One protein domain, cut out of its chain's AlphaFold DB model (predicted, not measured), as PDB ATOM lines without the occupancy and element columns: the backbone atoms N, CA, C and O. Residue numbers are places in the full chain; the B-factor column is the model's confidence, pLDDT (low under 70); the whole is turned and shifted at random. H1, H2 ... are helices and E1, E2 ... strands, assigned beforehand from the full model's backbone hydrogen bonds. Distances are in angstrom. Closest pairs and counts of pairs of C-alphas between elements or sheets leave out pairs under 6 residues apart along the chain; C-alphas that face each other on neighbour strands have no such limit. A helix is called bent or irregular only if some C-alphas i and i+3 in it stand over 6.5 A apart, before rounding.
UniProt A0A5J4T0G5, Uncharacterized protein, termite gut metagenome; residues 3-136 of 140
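Overview. This is residues 3 to 136 of the 140 residues of an uncharacterized protein of termite gut metagenome (UniProt A0A5J4T0G5). A small sheet of three strands, E1 E2 E3, with H5 and H6 packed on one face, makes one end of the domain, and H1, H2 and H3 cluster at the other. H4 packs along H5 and reaches H2 with Leu 61, while the long loop of residues 23 to 47 folds back on itself, 31 to 32 pairing with 40 to 41. The 134 printed residues, mostly helix by class, run H1 H2 H3 H4 E1 H5 E2 H6 E3, with the sheet all parallel. The whole is compact, radius of gyration of the C-alphas 14.6 A, spanning 40 by 33 by 25 A.

Arrangement. H1, residues 3 to 6, touches H3, residues 48 to 56; their closest C-alphas, of Arg 4 and Asn 56, are 6.3 A apart. H2, residues 9 to 22, touches H3 about perpendicular at 76 degrees, closest at the C-alphas of Arg 12 and Asn 56, 6.2 A. H4, residues 61 to 73, touches H5, residues 87 to 95, at a shallow tilt of 31 degrees, the same way, closest at the C-alphas of Lys 72 and Gln 95, 5.5 A. E1, residues 77 to 81, and E2, residues 100 to 104, are parallel neighbours, with N 80 and O 102 within hydrogen-bond range at 2.8 A. E2 and E3, residues 132 to 135, are parallel too, with N 103 and O 133 at 3.1 A. H5 is on the sheet at a height of 8.9 A; H6, residues 108 to 124, is on it too. E1, H5, E2 and E2, H6, E3 are strand-helix-strand units, parallel neighbour strands joined through a helix, with right-handed crossovers. Every O i to N i+4 pair is within hydrogen-bond range in H5, against 5 of 10 in H2, 4 of 5 in H3, 8 of 9 in H4 and 10 of 13 in H6; H1 is too short for one.

Along the chain. H1 begins at C-alpha 3 (-20.358, 7.848, -59.308) and E3 ends at C-alpha 135 (-8.957, 21.891, -91.339). From first to last C-alpha H2 measures 19.3 A, H4 18.8 A and H6 25.5 A. H2 is irregular, C-alphas 14 and 17 being 7.3 A apart, and H6 only just, C-alphas 109 and 112 being 6.8 A apart.

Size, cuts and confidence. The C-alphas farthest apart, of Phe 22 and Glu 75, are 42.4 A from each other. The printed part has no cut, and H2 to H3 is a long link. pLDDT is under 70 at residues 3, 5 and 122 to 136.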
ATOM      1  N   THR A   3     -21.306   6.799 -59.729       65.81
ATOM      2  CA  THR A   3     -20.358   7.848 -59.308       65.81
ATOM      3  C   THR A   3     -20.816   9.261 -59.674       65.81
ATOM      4  O   THR A   3     -20.498  10.212 -58.959       65.81
ATOM      5  N   ARG A   4     -21.611   9.406 -60.745       72.62
ATOM      6  CA  ARG A   4     -22.164  10.692 -61.182       72.62
ATOM      7  C   ARG A   4     -23.329  11.203 -60.327       72.62
ATOM      8  O   ARG A   4     -23.728  12.353 -60.497       72.62
ATOM      9  N   PHE A   5     -23.859  10.377 -59.433       69.88
ATOM     10  CA  PHE A   5     -24.962  10.730 -58.539       69.88
ATOM     11  C   PHE A   5     -24.511  10.856 -57.082       69.88
ATOM     12  O   PHE A   5     -25.101  11.627 -56.339       69.88
ATOM     13  N   ILE A   6     -23.445  10.147 -56.692       72.50
ATOM     14  CA  ILE A   6     -22.995  10.077 -55.293       72.50
ATOM     15  C   ILE A   6     -21.918  11.120 -54.960       72.50
ATOM     16  O   ILE A   6     -21.916  11.677 -53.868       72.50
ATOM     17  N   TYR A   7     -20.990  11.402 -55.879       75.62
ATOM     18  CA  TYR A   7     -19.809  12.216 -55.567       75.62
ATOM     19  C   TYR A   7     -19.876  13.612 -56.193       75.62
ATOM     20  O   TYR A   7     -20.403  13.772 -57.294       75.62
ATOM     21  N   SER A   8     -19.300  14.625 -55.539       84.75
ATOM     22  CA  SER A   8     -19.098  15.956 -56.136       84.75
ATOM     23  C   SER A   8     -18.110  15.896 -57.313       84.75
ATOM     24  O   SER A   8     -17.329  14.950 -57.413       84.75
ATOM     25  N   LEU A   9     -18.124  16.886 -58.217       83.50
ATOM     26  CA  LEU A   9     -17.271  16.872 -59.421       83.50
ATOM     27  C   LEU A   9     -15.774  16.764 -59.077       83.50
ATOM     28  O   LEU A   9     -15.091  15.891 -59.605       83.50
ATOM     29  N   HIS A  10     -15.296  17.564 -58.121       81.56
ATOM     30  CA  HIS A  10     -13.906  17.524 -57.650       81.56
ATOM     31  C   HIS A  10     -13.525  16.165 -57.052       81.56
ATOM     32  O   HIS A  10     -12.417  15.670 -57.242       81.56
ATOM     33  N   LEU A  11     -14.452  15.535 -56.324       81.31
ATOM     34  CA  LEU A  11     -14.190  14.234 -55.725       81.31
ATOM     35  C   LEU A  11     -14.135  13.138 -56.792       81.31
ATOM     36  O   LEU A  11     -13.255  12.286 -56.712       81.31
ATOM     37  N   ARG A  12     -15.005  13.198 -57.813       83.38
ATOM     38  CA  ARG A  12     -14.967  12.281 -58.963       83.38
ATOM     39  C   ARG A  12     -13.591  12.290 -59.611       83.38
ATOM     40  O   ARG A  12     -12.985  11.230 -59.673       83.38
ATOM     41  N   GLU A  13     -13.076  13.463 -59.978       80.00
ATOM     42  CA  GLU A  13     -11.773  13.626 -60.643       80.00
ATOM     43  C   GLU A  13     -10.624  12.923 -59.897       80.00
ATOM     44  O   GLU A  13      -9.777  12.274 -60.511       80.00
ATOM     45  N   ARG A  14     -10.639  12.953 -58.556       83.50
ATOM     46  CA  ARG A  14      -9.611  12.313 -57.716       83.50
ATOM     47  C   ARG A  14      -9.772  10.799 -57.579       83.50
ATOM     48  O   ARG A  14      -8.779  10.096 -57.389       83.50
ATOM     49  N   ILE A  15     -11.001  10.284 -57.619       83.25
ATOM     50  CA  ILE A  15     -11.287   8.863 -57.351       83.25
ATOM     51  C   ILE A  15     -11.494   8.028 -58.619       83.25
ATOM     52  O   ILE A  15     -11.458   6.800 -58.529       83.25
ATOM     53  N   THR A  16     -11.671   8.644 -59.794       79.25
ATOM     54  CA  THR A  16     -11.939   7.943 -61.064       79.25
ATOM     55  C   THR A  16     -10.953   6.812 -61.320       79.25
ATOM     56  O   THR A  16     -11.364   5.691 -61.614       79.25
ATOM     57  N   TRP A  17      -9.655   7.070 -61.141       77.38
ATOM     58  CA  TRP A  17      -8.596   6.088 -61.385       77.38
ATOM     59  C   TRP A  17      -8.673   4.866 -60.468       77.38
ATOM     60  O   TRP A  17      -8.301   3.772 -60.883       77.38
ATOM     61  N   LYS A  18      -9.199   5.032 -59.248       82.31
ATOM     62  CA  LYS A  18      -9.411   3.930 -58.300       82.31
ATOM     63  C   LYS A  18     -10.643   3.111 -58.667       82.31
ATOM     64  O   LYS A  18     -10.639   1.896 -58.518       82.31
ATOM     65  N   ILE A  19     -11.686   3.773 -59.167       77.81
ATOM     66  CA  ILE A  19     -12.983   3.143 -59.424       77.81
ATOM     67  C   ILE A  19     -13.046   2.496 -60.815       77.81
ATOM     68  O   ILE A  19     -13.728   1.487 -60.989       77.81
ATOM     69  N   LYS A  20     -12.300   3.009 -61.804       77.50
ATOM     70  CA  LYS A  20     -12.371   2.537 -63.199       77.50
ATOM     71  C   LYS A  20     -12.141   1.033 -63.353       77.50
ATOM     72  O   LYS A  20     -12.786   0.402 -64.183       77.50
ATOM     73  N   ARG A  21     -11.265   0.450 -62.522       80.62
ATOM     74  CA  ARG A  21     -10.935  -0.984 -62.547       80.62
ATOM     75  C   ARG A  21     -12.157  -1.866 -62.278       80.62
ATOM     76  O   ARG A  21     -12.207  -2.988 -62.763       80.62
ATOM     77  N   PHE A  22     -13.140  -1.354 -61.541       81.44
ATOM     78  CA  PHE A  22     -14.357  -2.084 -61.191       81.44
ATOM     79  C   PHE A  22     -15.454  -1.980 -62.257       81.44
ATOM     80  O   PHE A  22     -16.440  -2.708 -62.185       81.44
ATOM     81  N   TYR A  23     -15.294  -1.111 -63.260       79.56
ATOM     82  CA  TYR A  23     -16.291  -0.902 -64.312       79.56
ATOM     83  C   TYR A  23     -15.650  -0.901 -65.713       79.56
ATOM     84  O   TYR A  23     -15.669   0.119 -66.403       79.56
ATOM     85  N   PRO A  24     -15.102  -2.037 -66.182       77.06
ATOM     86  CA  PRO A  24     -14.499  -2.131 -67.518       77.06
ATOM     87  C   PRO A  24     -15.528  -1.977 -68.657       77.06
ATOM     88  O   PRO A  24     -15.203  -1.525 -69.756       77.06
ATOM     89  N   ASN A  25     -16.796  -2.298 -68.383       80.88
ATOM     90  CA  ASN A  25     -17.864  -2.380 -69.385       80.88
ATOM     91  C   ASN A  25     -18.674  -1.084 -69.546       80.88
ATOM     92  O   ASN A  25     -19.774  -1.110 -70.093       80.88
ATOM     93  N   VAL A  26     -18.167   0.061 -69.079       83.88
ATOM     94  CA  VAL A  26     -18.861   1.342 -69.284       83.88
ATOM     95  C   VAL A  26     -18.917   1.659 -70.778       83.88
ATOM     96  O   VAL A  26     -17.924   1.488 -71.485       83.88
ATOM     97  N   SER A  27     -20.078   2.110 -71.259       87.56
ATOM     98  CA  SER A  27     -20.237   2.565 -72.643       87.56
ATOM     99  C   SER A  27     -19.343   3.771 -72.925       87.56
ATOM    100  O   SER A  27     -19.351   4.750 -72.182       87.56
ATOM    101  N   ASP A  28     -18.609   3.699 -74.026       90.88
ATOM    102  CA  ASP A  28     -17.864   4.789 -74.653       90.88
ATOM    103  C   ASP A  28     -18.638   5.428 -75.814       90.88
ATOM    104  O   ASP A  28     -18.170   6.393 -76.408       90.88
ATOM    105  N   LYS A  29     -19.834   4.920 -76.124       94.06
ATOM    106  CA  LYS A  29     -20.738   5.478 -77.133       94.06
ATOM    107  C   LYS A  29     -21.816   6.339 -76.497       94.06
ATOM    108  O   LYS A  29     -22.351   5.989 -75.440       94.06
ATOM    109  N   ASN A  30     -22.158   7.432 -77.178       93.00
ATOM    110  CA  ASN A  30     -23.174   8.408 -76.778       93.00
ATOM    111  C   ASN A  30     -23.036   8.883 -75.320       93.00
ATOM    112  O   ASN A  30     -24.028   9.080 -74.613       93.00
ATOM    113  N   VAL A  31     -21.799   9.064 -74.865       93.38
ATOM    114  CA  VAL A  31     -21.481   9.530 -73.520       93.38
ATOM    115  C   VAL A  31     -21.933  10.972 -73.374       93.38
ATOM    116  O   VAL A  31     -21.432  11.869 -74.047       93.38
ATOM    117  N   THR A  32     -22.869  11.197 -72.461       92.75
ATOM    118  CA  THR A  32     -23.334  12.538 -72.112       92.75
ATOM    119  C   THR A  32     -22.311  13.257 -71.243       92.75
ATOM    120  O   THR A  32     -21.837  12.693 -70.243       92.75
ATOM    121  N   VAL A  33     -22.017  14.509 -71.583       92.69
ATOM    122  CA  VAL A  33     -21.205  15.401 -70.742       92.69
ATOM    123  C   VAL A  33     -22.064  16.048 -69.653       92.69
ATOM    124  O   VAL A  33     -23.273  16.217 -69.795       92.69
ATOM    125  N   VAL A  34     -21.459  16.379 -68.515       93.25
ATOM    126  CA  VAL A  34     -22.193  16.856 -67.333       93.25
ATOM    127  C   VAL A  34     -22.685  18.297 -67.485       93.25
ATOM    128  O   VAL A  34     -23.699  18.659 -66.896       93.25
ATOM    129  N   PHE A  35     -21.981  19.101 -68.283       92.19
ATOM    130  CA  PHE A  35     -22.235  20.536 -68.430       92.19
ATOM    131  C   PHE A  35     -23.279  20.876 -69.488       92.19
ATOM    132  O   PHE A  35     -23.849  21.962 -69.452       92.19
ATOM    133  N   ASP A  36     -23.557  19.938 -70.387       89.88
ATOM    134  CA  ASP A  36     -24.611  20.051 -71.379       89.88
ATOM    135  C   ASP A  36     -25.128  18.654 -71.728       89.88
ATOM    136  O   ASP A  36     -24.464  17.864 -72.396       89.88
ATOM    137  N   LYS A  37     -26.340  18.338 -71.259       88.25
ATOM    138  CA  LYS A  37     -26.937  17.010 -71.450       88.25
ATOM    139  C   LYS A  37     -27.289  16.709 -72.907       88.25
ATOM    140  O   LYS A  37     -27.552  15.546 -73.225       88.25
ATOM    141  N   LYS A  38     -27.333  17.730 -73.769       89.12
ATOM    142  CA  LYS A  38     -27.560  17.549 -75.201       89.12
ATOM    143  C   LYS A  38     -26.318  16.955 -75.848       89.12
ATOM    144  O   LYS A  38     -26.443  16.025 -76.631       89.12
ATOM    145  N   LEU A  39     -25.123  17.391 -75.449       91.25
ATOM    146  CA  LEU A  39     -23.888  16.903 -76.052       91.25
ATOM    147  C   LEU A  39     -23.636  15.432 -75.702       91.25
ATOM    148  O   LEU A  39     -23.589  15.027 -74.533       91.25
ATOM    149  N   LYS A  40     -23.442  14.633 -76.753       93.19
ATOM    150  CA  LYS A  40     -23.160  13.200 -76.681       93.19
ATOM    151  C   LYS A  40     -21.945  12.876 -77.532       93.19
ATOM    152  O   LYS A  40     -21.934  13.187 -78.718       93.19
ATOM    153  N   PHE A  41     -20.978  12.190 -76.935       94.44
ATOM    154  CA  PHE A  41     -19.728  11.827 -77.593       94.44
ATOM    155  C   PHE A  41     -19.593  10.320 -77.756       94.44
ATOM    156  O   PHE A  41     -19.909   9.554 -76.844       94.44
ATOM    157  N   ASP A  42     -19.060   9.906 -78.896       95.56
ATOM    158  CA  ASP A  42     -18.388   8.623 -79.024       95.56
ATOM    159  C   ASP A  42     -16.909   8.834 -78.738       95.56
ATOM    160  O   ASP A  42     -16.248   9.644 -79.383       95.56
ATOM    161  N   LEU A  43     -16.409   8.112 -77.747       95.81
ATOM    162  CA  LEU A  43     -15.087   8.274 -77.166       95.81
ATOM    163  C   LEU A  43     -14.258   7.004 -77.355       95.81
ATOM    164  O   LEU A  43     -14.771   5.962 -77.759       95.81
ATOM    165  N   LEU A  44     -12.962   7.102 -77.065       94.31
ATOM    166  CA  LEU A  44     -12.034   5.975 -77.109       94.31
ATOM    167  C   LEU A  44     -11.634   5.565 -75.690       94.31
ATOM    168  O   LEU A  44     -11.006   6.342 -74.980       94.31
ATOM    169  N   LYS A  45     -11.954   4.332 -75.277       91.00
ATOM    170  CA  LYS A  45     -11.670   3.839 -73.912       91.00
ATOM    171  C   LYS A  45     -10.189   3.811 -73.546       91.00
ATOM    172  O   LYS A  45      -9.866   3.897 -72.367       91.00
ATOM    173  N   THR A  46      -9.300   3.633 -74.518       90.06
ATOM    174  CA  THR A  46      -7.853   3.557 -74.276       90.06
ATOM    175  C   THR A  46      -7.222   4.928 -74.050       90.06
ATOM    176  O   THR A  46      -6.155   4.998 -73.447       90.06
ATOM    177  N   ASP A  47      -7.894   6.007 -74.452       91.62
ATOM    178  CA  ASP A  47      -7.422   7.370 -74.239       91.62
ATOM    179  C   ASP A  47      -7.701   7.834 -72.796       91.62
ATOM    180  O   ASP A  47      -8.806   7.698 -72.261       91.62
ATOM    181  N   VAL A  48      -6.664   8.368 -72.148       87.56
ATOM    182  CA  VAL A  48      -6.674   8.794 -70.740       87.56
ATOM    183  C   VAL A  48      -7.644   9.959 -70.516       87.56
ATOM    184  O   VAL A  48      -8.365   9.971 -69.515       87.56
ATOM    185  N   GLY A  49      -7.706  10.916 -71.445       89.94
ATOM    186  CA  GLY A  49      -8.607  12.061 -71.356       89.94
ATOM    187  C   GLY A  49     -10.065  11.653 -71.552       89.94
ATOM    188  O   GLY A  49     -10.939  12.021 -70.763       89.94
ATOM    189  N   HIS A  50     -10.322  10.787 -72.529       94.44
ATOM    190  CA  HIS A  50     -11.643  10.220 -72.788       94.44
ATOM    191  C   HIS A  50     -12.175   9.397 -71.620       94.44
ATOM    192  O   HIS A  50     -13.368   9.474 -71.325       94.44
ATOM    193  N   GLN A  51     -11.316   8.662 -70.906       91.25
ATOM    194  CA  GLN A  51     -11.723   7.985 -69.672       91.25
ATOM    195  C   GLN A  51     -12.322   8.980 -68.670       91.25
ATOM    196  O   GLN A  51     -13.381   8.700 -68.105       91.25
ATOM    197  N   SER A  52     -11.740  10.168 -68.490       91.19
ATOM    198  CA  SER A  52     -12.331  11.169 -67.592       91.19
ATOM    199  C   SER A  52     -13.762  11.534 -68.011       91.19
ATOM    200  O   SER A  52     -14.677  11.525 -67.185       91.19
ATOM    201  N   ILE A  53     -14.008  11.719 -69.310       93.88
ATOM    202  CA  ILE A  53     -15.344  12.044 -69.827       93.88
ATOM    203  C   ILE A  53     -16.310  10.862 -69.656       93.88
ATOM    204  O   ILE A  53     -17.431  11.045 -69.179       93.88
ATOM    205  N   ILE A  54     -15.882   9.639 -69.977       92.56
ATOM    206  CA  ILE A  54     -16.674   8.409 -69.812       92.56
ATOM    207  C   ILE A  54     -17.134   8.269 -68.358       92.56
ATOM    208  O   ILE A  54     -18.328   8.119 -68.075       92.56
ATOM    209  N   PHE A  55     -16.207   8.384 -67.413       88.88
ATOM    210  CA  PHE A  55     -16.498   8.148 -66.006       88.88
ATOM    211  C   PHE A  55     -17.202   9.334 -65.343       88.88
ATOM    212  O   PHE A  55     -18.260   9.175 -64.723       88.88
ATOM    213  N   ASN A  56     -16.681  10.540 -65.538       89.94
ATOM    214  CA  ASN A  56     -17.085  11.718 -64.776       89.94
ATOM    215  C   ASN A  56     -18.098  12.595 -65.515       89.94
ATOM    216  O   ASN A  56     -18.881  13.299 -64.873       89.94
ATOM    217  N   GLY A  57     -18.127  12.508 -66.845       92.06
ATOM    218  CA  GLY A  57     -18.899  13.391 -67.719       92.06
ATOM    219  C   GLY A  57     -18.159  14.673 -68.089       92.06
ATOM    220  O   GLY A  57     -18.790  15.583 -68.612       92.06
ATOM    221  N   PHE A  58     -16.864  14.778 -67.799       94.38
ATOM    222  CA  PHE A  58     -16.051  15.943 -68.133       94.38
ATOM    223  C   PHE A  58     -14.574  15.576 -68.274       94.38
ATOM    224  O   PHE A  58     -14.132  14.561 -67.741       94.38
ATOM    225  N   TYR A  59     -13.821  16.431 -68.954       95.44
ATOM    226  CA  TYR A  59     -12.362  16.417 -69.021       95.44
ATOM    227  C   TYR A  59     -11.837  17.724 -68.418       95.44
ATOM    228  O   TYR A  59     -12.403  18.766 -68.716       95.44
ATOM    229  N   GLU A  60     -10.822  17.663 -67.550       93.88
ATOM    230  CA  GLU A  60     -10.220  18.820 -66.853       93.88
ATOM    231  C   GLU A  60     -11.242  19.817 -66.279       93.88
ATOM    232  O   GLU A  60     -11.636  20.798 -66.920       93.88
ATOM    233  N   LEU A  61     -11.691  19.570 -65.045       94.38
ATOM    234  CA  LEU A  61     -12.806  20.311 -64.451       94.38
ATOM    235  C   LEU A  61     -12.567  21.827 -64.400       94.38
ATOM    236  O   LEU A  61     -13.450  22.612 -64.754       94.38
ATOM    237  N   GLU A  62     -11.382  22.239 -63.953       95.19
ATOM    238  CA  GLU A  62     -11.041  23.654 -63.801       95.19
ATOM    239  C   GLU A  62     -11.029  24.380 -65.151       95.19
ATOM    240  O   GLU A  62     -11.647  25.440 -65.289       95.19
ATOM    241  N   LEU A  63     -10.380  23.793 -66.162       95.94
ATOM    242  CA  LEU A  63     -10.319  24.365 -67.505       95.94
ATOM    243  C   LEU A  63     -11.704  24.404 -68.152       95.94
ATOM    244  O   LEU A  63     -12.101  25.443 -68.682       95.94
ATOM    245  N   THR A  64     -12.480  23.321 -68.029       96.94
ATOM    246  CA  THR A  64     -13.863  23.282 -68.518       96.94
ATOM    247  C   THR A  64     -14.690  24.423 -67.929       96.94
ATOM    248  O   THR A  64     -15.370  25.132 -68.667       96.94
ATOM    249  N   ASN A  65     -14.613  24.654 -66.616       96.00
ATOM    250  CA  ASN A  65     -15.356  25.739 -65.977       96.00
ATOM    251  C   ASN A  65     -14.929  27.124 -66.485       96.00
ATOM    252  O   ASN A  65     -15.790  27.976 -66.711       96.00
ATOM    253  N   LYS A  66     -13.625  27.351 -66.696       96.19
ATOM    254  CA  LYS A  66     -13.118  28.609 -67.272       96.19
ATOM    255  C   LYS A  66     -13.660  28.823 -68.687       96.19
ATOM    256  O   LYS A  66     -14.211  29.886 -68.963       96.19
ATOM    257  N   ILE A  67     -13.580  27.803 -69.541       95.69
ATOM    258  CA  ILE A  67     -14.087  27.847 -70.919       95.69
ATOM    259  C   ILE A  67     -15.592  28.124 -70.936       95.69
ATOM    260  O   ILE A  67     -16.029  29.047 -71.614       95.69
ATOM    261  N   LEU A  68     -16.384  27.393 -70.147       95.06
ATOM    262  CA  LEU A  68     -17.836  27.580 -70.077       95.06
ATOM    263  C   LEU A  68     -18.229  28.964 -69.565       95.06
ATOM    264  O   LEU A  68     -19.201  29.541 -70.047       95.06
ATOM    265  N   LYS A  69     -17.491  29.501 -68.586       94.50
ATOM    266  CA  LYS A  69     -17.725  30.857 -68.087       94.50
ATOM    267  C   LYS A  69     -17.514  31.883 -69.198       94.50
ATOM    268  O   LYS A  69     -18.337  32.776 -69.335       94.50
ATOM    269  N   ILE A  70     -16.452  31.745 -69.991       94.44
ATOM    270  CA  ILE A  70     -16.157  32.662 -71.099       94.44
ATOM    271  C   ILE A  70     -17.194  32.502 -72.222       94.44
ATOM    272  O   ILE A  70     -17.779  33.493 -72.650       94.44
ATOM    273  N   ALA A  71     -17.485  31.264 -72.631       93.00
ATOM    274  CA  ALA A  71     -18.369  30.938 -73.753       93.00
ATOM    275  C   ALA A  71     -19.823  31.414 -73.577       93.00
ATOM    276  O   ALA A  71     -20.543  31.559 -74.563       93.00
ATOM    277  N   LYS A  72     -20.269  31.622 -72.330       91.25
ATOM    278  CA  LYS A  72     -21.621  32.099 -71.995       91.25
ATOM    279  C   LYS A  72     -21.770  33.618 -72.009       91.25
ATOM    280  O   LYS A  72     -22.895  34.096 -72.092       91.25
ATOM    281  N   LEU A  73     -20.682  34.365 -71.830       87.19
ATOM    282  CA  LEU A  73     -20.768  35.805 -71.571       87.19
ATOM    283  C   LEU A  73     -20.894  36.633 -72.853       87.19
ATOM    284  O   LEU A  73     -21.577  37.652 -72.840       87.19
ATOM    285  N   TRP A  74     -20.253  36.206 -73.942       77.50
ATOM    286  CA  TRP A  74     -20.147  36.987 -75.177       77.50
ATOM    287  C   TRP A  74     -20.209  36.068 -76.400       77.50
ATOM    288  O   TRP A  74     -19.854  34.894 -76.296       77.50
ATOM    289  N   GLU A  75     -20.611  36.601 -77.559       85.94
ATOM    290  CA  GLU A  75     -20.264  35.968 -78.838       85.94
ATOM    291  C   GLU A  75     -18.738  35.931 -78.945       85.94
ATOM    292  O   GLU A  75     -18.067  36.953 -78.776       85.94
ATOM    293  N   GLY A  76     -18.181  34.758 -79.232       87.31
ATOM    294  CA  GLY A  76     -16.744  34.639 -79.406       87.31
ATOM    295  C   GLY A  76     -16.318  33.522 -80.344       87.31
ATOM    296  O   GLY A  76     -17.065  32.599 -80.684       87.31
ATOM    297  N   VAL A  77     -15.052  33.613 -80.733       89.62
ATOM    298  CA  VAL A  77     -14.378  32.643 -81.586       89.62
ATOM    299  C   VAL A  77     -13.406  31.831 -80.738       89.62
ATOM    300  O   VAL A  77     -12.510  32.399 -80.117       89.62
ATOM    301  N   MET A  78     -13.554  30.506 -80.745       91.50
ATOM    302  CA  MET A  78     -12.555  29.584 -80.208       91.50
ATOM    303  C   MET A  78     -11.685  29.042 -81.341       91.50
ATOM    304  O   MET A  78     -12.186  28.596 -82.372       91.50
ATOM    305  N   VAL A  79     -10.374  29.042 -81.117       92.69
ATOM    306  CA  VAL A  79      -9.402  28.324 -81.942       92.69
ATOM    307  C   VAL A  79      -8.898  27.145 -81.113       92.69
ATOM    308  O   VAL A  79      -8.180  27.342 -80.137       92.69
ATOM    309  N   ASP A  80      -9.323  25.935 -81.469       92.81
ATOM    310  CA  ASP A  80      -9.030  24.694 -80.746       92.81
ATOM    311  C   ASP A  80      -7.946  23.909 -81.500       92.81
ATOM    312  O   ASP A  80      -8.208  23.263 -82.519       92.81
ATOM    313  N   VAL A  81      -6.697  24.036 -81.045       93.56
ATOM    314  CA  VAL A  81      -5.532  23.381 -81.655       93.56
ATOM    315  C   VAL A  81      -5.252  22.073 -80.925       93.56
ATOM    316  O   VAL A  81      -4.902  22.083 -79.749       93.56
ATOM    317  N   GLY A  82      -5.354  20.954 -81.640       91.81
ATOM    318  CA  GLY A  82      -5.342  19.624 -81.029       91.81
ATOM    319  C   GLY A  82      -6.713  19.249 -80.474       91.81
ATOM    320  O   GLY A  82      -6.809  18.738 -79.359       91.81
ATOM    321  N   ALA A  83      -7.769  19.514 -81.251       93.19
ATOM    322  CA  ALA A  83      -9.159  19.355 -80.828       93.19
ATOM    323  C   ALA A  83      -9.520  17.919 -80.395       93.19
ATOM    324  O   ALA A  83     -10.544  17.713 -79.737       93.19
ATOM    325  N   ASN A  84      -8.705  16.918 -80.745       95.12
ATOM    326  CA  ASN A  84      -8.916  15.503 -80.467       95.12
ATOM    327  C   ASN A  84     -10.329  15.099 -80.916       95.12
ATOM    328  O   ASN A  84     -10.653  15.255 -82.087       95.12
ATOM    329  N   TYR A  85     -11.196  14.623 -80.021       95.81
ATOM    330  CA  TYR A  85     -12.576  14.242 -80.351       95.81
ATOM    331  C   TYR A  85     -13.586  15.394 -80.189       95.81
ATOM    332  O   TYR A  85     -14.795  15.171 -80.272       95.81
ATOM    333  N   GLY A  86     -13.100  16.618 -79.962       94.44
ATOM    334  CA  GLY A  86     -13.866  17.861 -80.038       94.44
ATOM    335  C   GLY A  86     -14.498  18.317 -78.730       94.44
ATOM    336  O   GLY A  86     -15.415  19.129 -78.769       94.44
ATOM    337  N   TYR A  87     -14.065  17.810 -77.572       96.38
ATOM    338  CA  TYR A  87     -14.726  18.083 -76.289       96.38
ATOM    339  C   TYR A  87     -14.895  19.586 -75.995       96.38
ATOM    340  O   TYR A  87     -16.016  20.032 -75.738       96.38
ATOM    341  N   PHE A  88     -13.818  20.377 -76.080       96.00
ATOM    342  CA  PHE A  88     -13.882  21.818 -75.815       96.00
ATOM    343  C   PHE A  88     -14.571  22.590 -76.936       96.00
ATOM    344  O   PHE A  88     -15.473  23.374 -76.642       96.00
ATOM    345  N   SER A  89     -14.225  22.300 -78.195       94.19
ATOM    346  CA  SER A  89     -14.914  22.815 -79.386       94.19
ATOM    347  C   SER A  89     -16.441  22.748 -79.256       94.19
ATOM    348  O   SER A  89     -17.153  23.738 -79.400       94.19
ATOM    349  N   CYS A  90     -16.951  21.571 -78.914       93.44
ATOM    350  CA  CYS A  90     -18.377  21.305 -78.808       93.44
ATOM    351  C   CYS A  90     -19.023  21.995 -77.603       93.44
ATOM    352  O   CYS A  90     -20.134  22.510 -77.719       93.44
ATOM    353  N   LEU A  91     -18.339  22.026 -76.453       94.06
ATOM    354  CA  LEU A  91     -18.824  22.755 -75.280       94.06
ATOM    355  C   LEU A  91     -18.934  24.250 -75.562       94.06
ATOM    356  O   LEU A  91     -19.952  24.844 -75.224       94.06
ATOM    357  N   TRP A  92     -17.915  24.846 -76.186       93.38
ATOM    358  CA  TRP A  92     -17.915  26.258 -76.567       93.38
ATOM    359  C   TRP A  92     -19.080  26.587 -77.499       93.38
ATOM    360  O   TRP A  92     -19.872  27.488 -77.214       93.38
ATOM    361  N   ALA A  93     -19.202  25.814 -78.580       90.81
ATOM    362  CA  ALA A  93     -20.261  25.937 -79.573       90.81
ATOM    363  C   ALA A  93     -21.663  25.855 -78.953       90.81
ATOM    364  O   ALA A  93     -22.561  26.592 -79.350       90.81
ATOM    365  N   SER A  94     -21.862  24.989 -77.954       90.06
ATOM    366  CA  SER A  94     -23.190  24.766 -77.378       90.06
ATOM    367  C   SER A  94     -23.637  25.833 -76.377       90.06
ATOM    368  O   SER A  94     -24.821  25.895 -76.045       90.06
ATOM    369  N   GLN A  95     -22.728  26.686 -75.889       90.75
ATOM    370  CA  GLN A  95     -23.091  27.701 -74.895       90.75
ATOM    371  C   GLN A  95     -23.824  28.906 -75.489       90.75
ATOM    372  O   GLN A  95     -24.624  29.522 -74.787       90.75
ATOM    373  N   ASN A  96     -23.564  29.252 -76.750       87.12
ATOM    374  CA  ASN A  96     -24.192  30.387 -77.420       87.12
ATOM    375  C   ASN A  96     -24.261  30.114 -78.934       87.12
ATOM    376  O   ASN A  96     -23.228  29.814 -79.526       87.12
ATOM    377  N   PRO A  97     -25.432  30.247 -79.587       85.06
ATOM    378  CA  PRO A  97     -25.574  29.998 -81.025       85.06
ATOM    379  C   PRO A  97     -24.704  30.885 -81.920       85.06
ATOM    380  O   PRO A  97     -24.466  30.527 -83.067       85.06
ATOM    381  N   GLN A  98     -24.255  32.040 -81.427       85.19
ATOM    382  CA  GLN A  98     -23.380  32.942 -82.176       85.19
ATOM    383  C   GLN A  98     -21.900  32.554 -82.067       85.19
ATOM    384  O   GLN A  98     -21.075  33.059 -82.830       85.19
ATOM    385  N   ASN A  99     -21.546  31.647 -81.151       89.44
ATOM    386  CA  ASN A  99     -20.171  31.195 -81.001       89.44
ATOM    387  C   ASN A  99     -19.683  30.489 -82.265       89.44
ATOM    388  O   ASN A  99     -20.414  29.748 -82.922       89.44
ATOM    389  N   LYS A 100     -18.404  30.698 -82.577       86.56
ATOM    390  CA  LYS A 100     -17.723  30.071 -83.716       86.56
ATOM    391  C   LYS A 100     -16.529  29.281 -83.222       86.56
ATOM    392  O   LYS A 100     -15.907  29.651 -82.223       86.56
ATOM    393  N   VAL A 101     -16.200  28.210 -83.933       90.06
ATOM    394  CA  VAL A 101     -15.079  27.345 -83.573       90.06
ATOM    395  C   VAL A 101     -14.270  26.990 -84.815       90.06
ATOM    396  O   VAL A 101     -14.804  26.553 -85.833       90.06
ATOM    397  N   TYR A 102     -12.956  27.138 -84.706       87.56
ATOM    398  CA  TYR A 102     -11.989  26.617 -85.661       87.56
ATOM    399  C   TYR A 102     -11.219  25.496 -84.975       87.56
ATOM    400  O   TYR A 102     -10.413  25.763 -84.085       87.56
ATOM    401  N   ALA A 103     -11.504  24.252 -85.356       89.44
ATOM    402  CA  ALA A 103     -10.927  23.071 -84.726       89.44
ATOM    403  C   ALA A 103      -9.897  22.422 -85.650       89.44
ATOM    404  O   ALA A 103     -10.180  22.079 -86.802       89.44
ATOM    405  N   PHE A 104      -8.697  22.230 -85.119       88.25
ATOM    406  CA  PHE A 104      -7.568  21.649 -85.826       88.25
ATOM    407  C   PHE A 104      -7.160  20.359 -85.129       88.25
ATOM    408  O   PHE A 104      -6.846  20.368 -83.941       88.25
ATOM    409  N   GLU A 105      -7.119  19.258 -85.872       91.25
ATOM    410  CA  GLU A 105      -6.670  17.966 -85.361       91.25
ATOM    411  C   GLU A 105      -5.581  17.397 -86.267       91.25
ATOM    412  O   GLU A 105      -5.770  17.234 -87.474       91.25
ATOM    413  N   ALA A 106      -4.417  17.132 -85.674       88.38
ATOM    414  CA  ALA A 106      -3.238  16.695 -86.408       88.38
ATOM    415  C   ALA A 106      -3.212  15.178 -86.632       88.38
ATOM    416  O   ALA A 106      -2.664  14.734 -87.638       88.38
ATOM    417  N   SER A 107      -3.780  14.391 -85.713       88.69
ATOM    418  CA  SER A 107      -3.840  12.934 -85.806       88.69
ATOM    419  C   SER A 107      -4.916  12.513 -86.805       88.69
ATOM    420  O   SER A 107      -6.108  12.704 -86.542       88.69
ATOM    421  N   PRO A 108      -4.553  11.848 -87.919       89.00
ATOM    422  CA  PRO A 108      -5.530  11.364 -88.891       89.00
ATOM    423  C   PRO A 108      -6.563  10.411 -88.276       89.00
ATOM    424  O   PRO A 108      -7.719  10.397 -88.696       89.00
ATOM    425  N   MET A 109      -6.168   9.654 -87.245       90.44
ATOM    426  CA  MET A 109      -7.058   8.723 -86.543       90.44
ATOM    427  C   MET A 109      -8.191   9.437 -85.797       90.44
ATOM    428  O   MET A 109      -9.258   8.855 -85.613       90.44
ATOM    429  N   ASN A 110      -7.979  10.693 -85.397       91.44
ATOM    430  CA  ASN A 110      -8.930  11.467 -84.602       91.44
ATOM    431  C   ASN A 110      -9.864  12.321 -85.470       91.44
ATOM    432  O   ASN A 110     -10.941  12.690 -85.011       91.44
ATOM    433  N   VAL A 111      -9.515  12.574 -86.739       89.06
ATOM    434  CA  VAL A 111     -10.307  13.417 -87.655       89.06
ATOM    435  C   VAL A 111     -11.728  12.884 -87.853       89.06
ATOM    436  O   VAL A 111     -12.694  13.640 -87.763       89.06
ATOM    437  N   ASN A 112     -11.882  11.580 -88.103       91.12
ATOM    438  CA  ASN A 112     -13.205  10.984 -88.306       91.12
ATOM    439  C   ASN A 112     -14.045  10.967 -87.011       91.12
ATOM    440  O   ASN A 112     -15.197  11.401 -87.056       91.12
ATOM    441  N   PRO A 113     -13.518  10.525 -85.850       93.25
ATOM    442  CA  PRO A 113     -14.215  10.661 -84.570       93.25
ATOM    443  C   PRO A 113     -14.619  12.097 -84.222       93.25
ATOM    444  O   PRO A 113     -15.752  12.314 -83.794       93.25
ATOM    445  N   LEU A 114     -13.730  13.069 -84.448       92.56
ATOM    446  CA  LEU A 114     -14.014  14.492 -84.273       92.56
ATOM    447  C   LEU A 114     -15.224  14.907 -85.104       92.56
ATOM    448  O   LEU A 114     -16.206  15.403 -84.556       92.56
ATOM    449  N   LYS A 115     -15.181  14.632 -86.411       90.75
ATOM    450  CA  LYS A 115     -16.281  14.938 -87.328       90.75
ATOM    451  C   LYS A 115     -17.591  14.295 -86.873       90.75
ATOM    452  O   LYS A 115     -18.599  14.981 -86.768       90.75
ATOM    453  N   ASN A 116     -17.568  13.014 -86.506       92.12
ATOM    454  CA  ASN A 116     -18.761  12.303 -86.045       92.12
ATOM    455  C   ASN A 116     -19.379  12.934 -84.786       92.12
ATOM    456  O   ASN A 116     -20.600  13.031 -84.679       92.12
ATOM    457  N   ASN A 117     -18.560  13.352 -83.819       92.19
ATOM    458  CA  ASN A 117     -19.056  13.985 -82.595       92.19
ATOM    459  C   ASN A 117     -19.638  15.374 -82.864       92.19
ATOM    460  O   ASN A 117     -20.670  15.728 -82.299       92.19
ATOM    461  N   VAL A 118     -19.020  16.126 -83.770       89.06
ATOM    462  CA  VAL A 118     -19.510  17.433 -84.213       89.06
ATOM    463  C   VAL A 118     -20.841  17.296 -84.948       89.06
ATOM    464  O   VAL A 118     -21.799  17.998 -84.623       89.06
ATOM    465  N   ASP A 119     -20.933  16.362 -85.893       87.44
ATOM    466  CA  ASP A 119     -22.134  16.150 -86.704       87.44
ATOM    467  C   ASP A 119     -23.342  15.792 -85.823       87.44
ATOM    468  O   ASP A 119     -24.455  16.272 -86.052       87.44
ATOM    469  N   LYS A 120     -23.126  15.025 -84.744       85.31
ATOM    470  CA  LYS A 120     -24.171  14.730 -83.749       85.31
ATOM    471  C   LYS A 120     -24.730  15.985 -83.088       85.31
ATOM    472  O   LYS A 120     -25.915  16.016 -82.767       85.31
ATOM    473  N   ILE A 121     -23.900  16.996 -82.866       76.56
ATOM    474  CA  ILE A 121     -24.300  18.240 -82.203       76.56
ATOM    475  C   ILE A 121     -25.057  19.133 -83.173       76.56
ATOM    476  O   ILE A 121     -26.096  19.675 -82.802       76.56
ATOM    477  N   ILE A 122     -24.582  19.237 -84.414       69.50
ATOM    478  CA  ILE A 122     -25.267  19.987 -85.473       69.50
ATOM    479  C   ILE A 122     -26.656  19.383 -85.720       69.50
ATOM    480  O   ILE A 122     -27.654  20.100 -85.709       69.50
ATOM    481  N   TYR A 123     -26.746  18.055 -85.852       59.91
ATOM    482  CA  TYR A 123     -28.019  17.369 -86.078       59.91
ATOM    483  C   TYR A 123     -29.003  17.521 -84.911       59.91
ATOM    484  O   TYR A 123     -30.208  17.601 -85.124       59.91
ATOM    485  N   GLN A 124     -28.518  17.557 -83.667       60.72
ATOM    486  CA  GLN A 124     -29.379  17.725 -82.491       60.72
ATOM    487  C   GLN A 124     -29.850  19.168 -82.288       60.72
ATOM    488  O   GLN A 124     -30.872  19.385 -81.641       60.72
ATOM    489  N   ASN A 125     -29.128  20.145 -82.838       58.06
ATOM    490  CA  ASN A 125     -29.403  21.564 -82.664       58.06
ATOM    491  C   ASN A 125     -29.821  22.220 -83.987       58.06
ATOM    492  O   ASN A 125     -29.315  23.290 -84.291       58.06
ATOM    493  N   GLN A 126     -30.765  21.638 -84.747       46.53
ATOM    494  CA  GLN A 126     -31.265  22.111 -86.066       46.53
ATOM    495  C   GLN A 126     -31.697  23.601 -86.154       46.53
ATOM    496  O   GLN A 126     -32.113  24.065 -87.210       46.53
ATOM    497  N   SER A 127     -31.597  24.367 -85.067       37.66
ATOM    498  CA  SER A 127     -31.890  25.800 -84.954       37.66
ATOM    499  C   SER A 127     -30.671  26.672 -84.583       37.66
ATOM    500  O   SER A 127     -30.780  27.892 -84.595       37.66
ATOM    501  N   GLN A 128     -29.517  26.083 -84.243       44.06
ATOM    502  CA  GLN A 128     -28.273  26.783 -83.901       44.06
ATOM    503  C   GLN A 128     -27.188  26.398 -84.913       44.06
ATOM    504  O   GLN A 128     -26.488  25.399 -84.764       44.06
ATOM    505  N   TRP A 129     -27.073  27.185 -85.983       41.00
ATOM    506  CA  TRP A 129     -25.977  27.072 -86.942       41.00
ATOM    507  C   TRP A 129     -24.668  27.502 -86.268       41.00
ATOM    508  O   TRP A 129     -24.413  28.691 -86.117       41.00
ATOM    509  N   CYS A 130     -23.840  26.538 -85.864       50.47
ATOM    510  CA  CYS A 130     -22.503  26.799 -85.345       50.47
ATOM    511  C   CYS A 130     -21.478  26.405 -86.422       50.47
ATOM    512  O   CYS A 130     -21.321  25.211 -86.696       50.47
ATOM    513  N   PRO A 131     -20.821  27.364 -87.102       51.06
ATOM    514  CA  PRO A 131     -19.839  27.035 -88.123       51.06
ATOM    515  C   PRO A 131     -18.596  26.452 -87.442       51.06
ATOM    516  O   PRO A 131     -17.802  27.184 -86.851       51.06
ATOM    517  N   LEU A 132     -18.441  25.127 -87.523       57.28
ATOM    518  CA  LEU A 132     -17.187  24.451 -87.219       57.28
ATOM    519  C   LEU A 132     -16.405  24.248 -88.515       57.28
ATOM    520  O   LEU A 132     -16.838  23.512 -89.403       57.28
ATOM    521  N   LEU A 133     -15.230  24.865 -88.609       55.03
ATOM    522  CA  LEU A 133     -14.288  24.572 -89.682       55.03
ATOM    523  C   LEU A 133     -13.306  23.497 -89.198       55.03
ATOM    524  O   LEU A 133     -12.513  23.750 -88.290       55.03
ATOM    525  N   LEU A 134     -13.355  22.316 -89.815       60.06
ATOM    526  CA  LEU A 134     -12.344  21.271 -89.653       60.06
ATOM    527  C   LEU A 134     -11.291  21.430 -90.748       60.06
ATOM    528  O   LEU A 134     -11.584  21.218 -91.925       60.06
ATOM    529  N   VAL A 135     -10.064  21.790 -90.378       53.06
ATOM    530  CA  VAL A 135      -8.957  21.891 -91.339       53.06
ATOM    531  C   VAL A 135      -8.083  20.650 -91.224       53.06
ATOM    532  O   VAL A 135      -7.397  20.449 -90.222       53.06
ATOM    533  N   LYS A 136      -8.096  19.807 -92.265       50.09
ATOM    534  CA  LYS A 136      -7.173  18.672 -92.381       50.09
ATOM    535  C   LYS A 136      -5.784  19.194 -92.765       50.09
ATOM    536  O   LYS A 136      -5.660  20.015 -93.675       50.09
TER     537      LYS A 136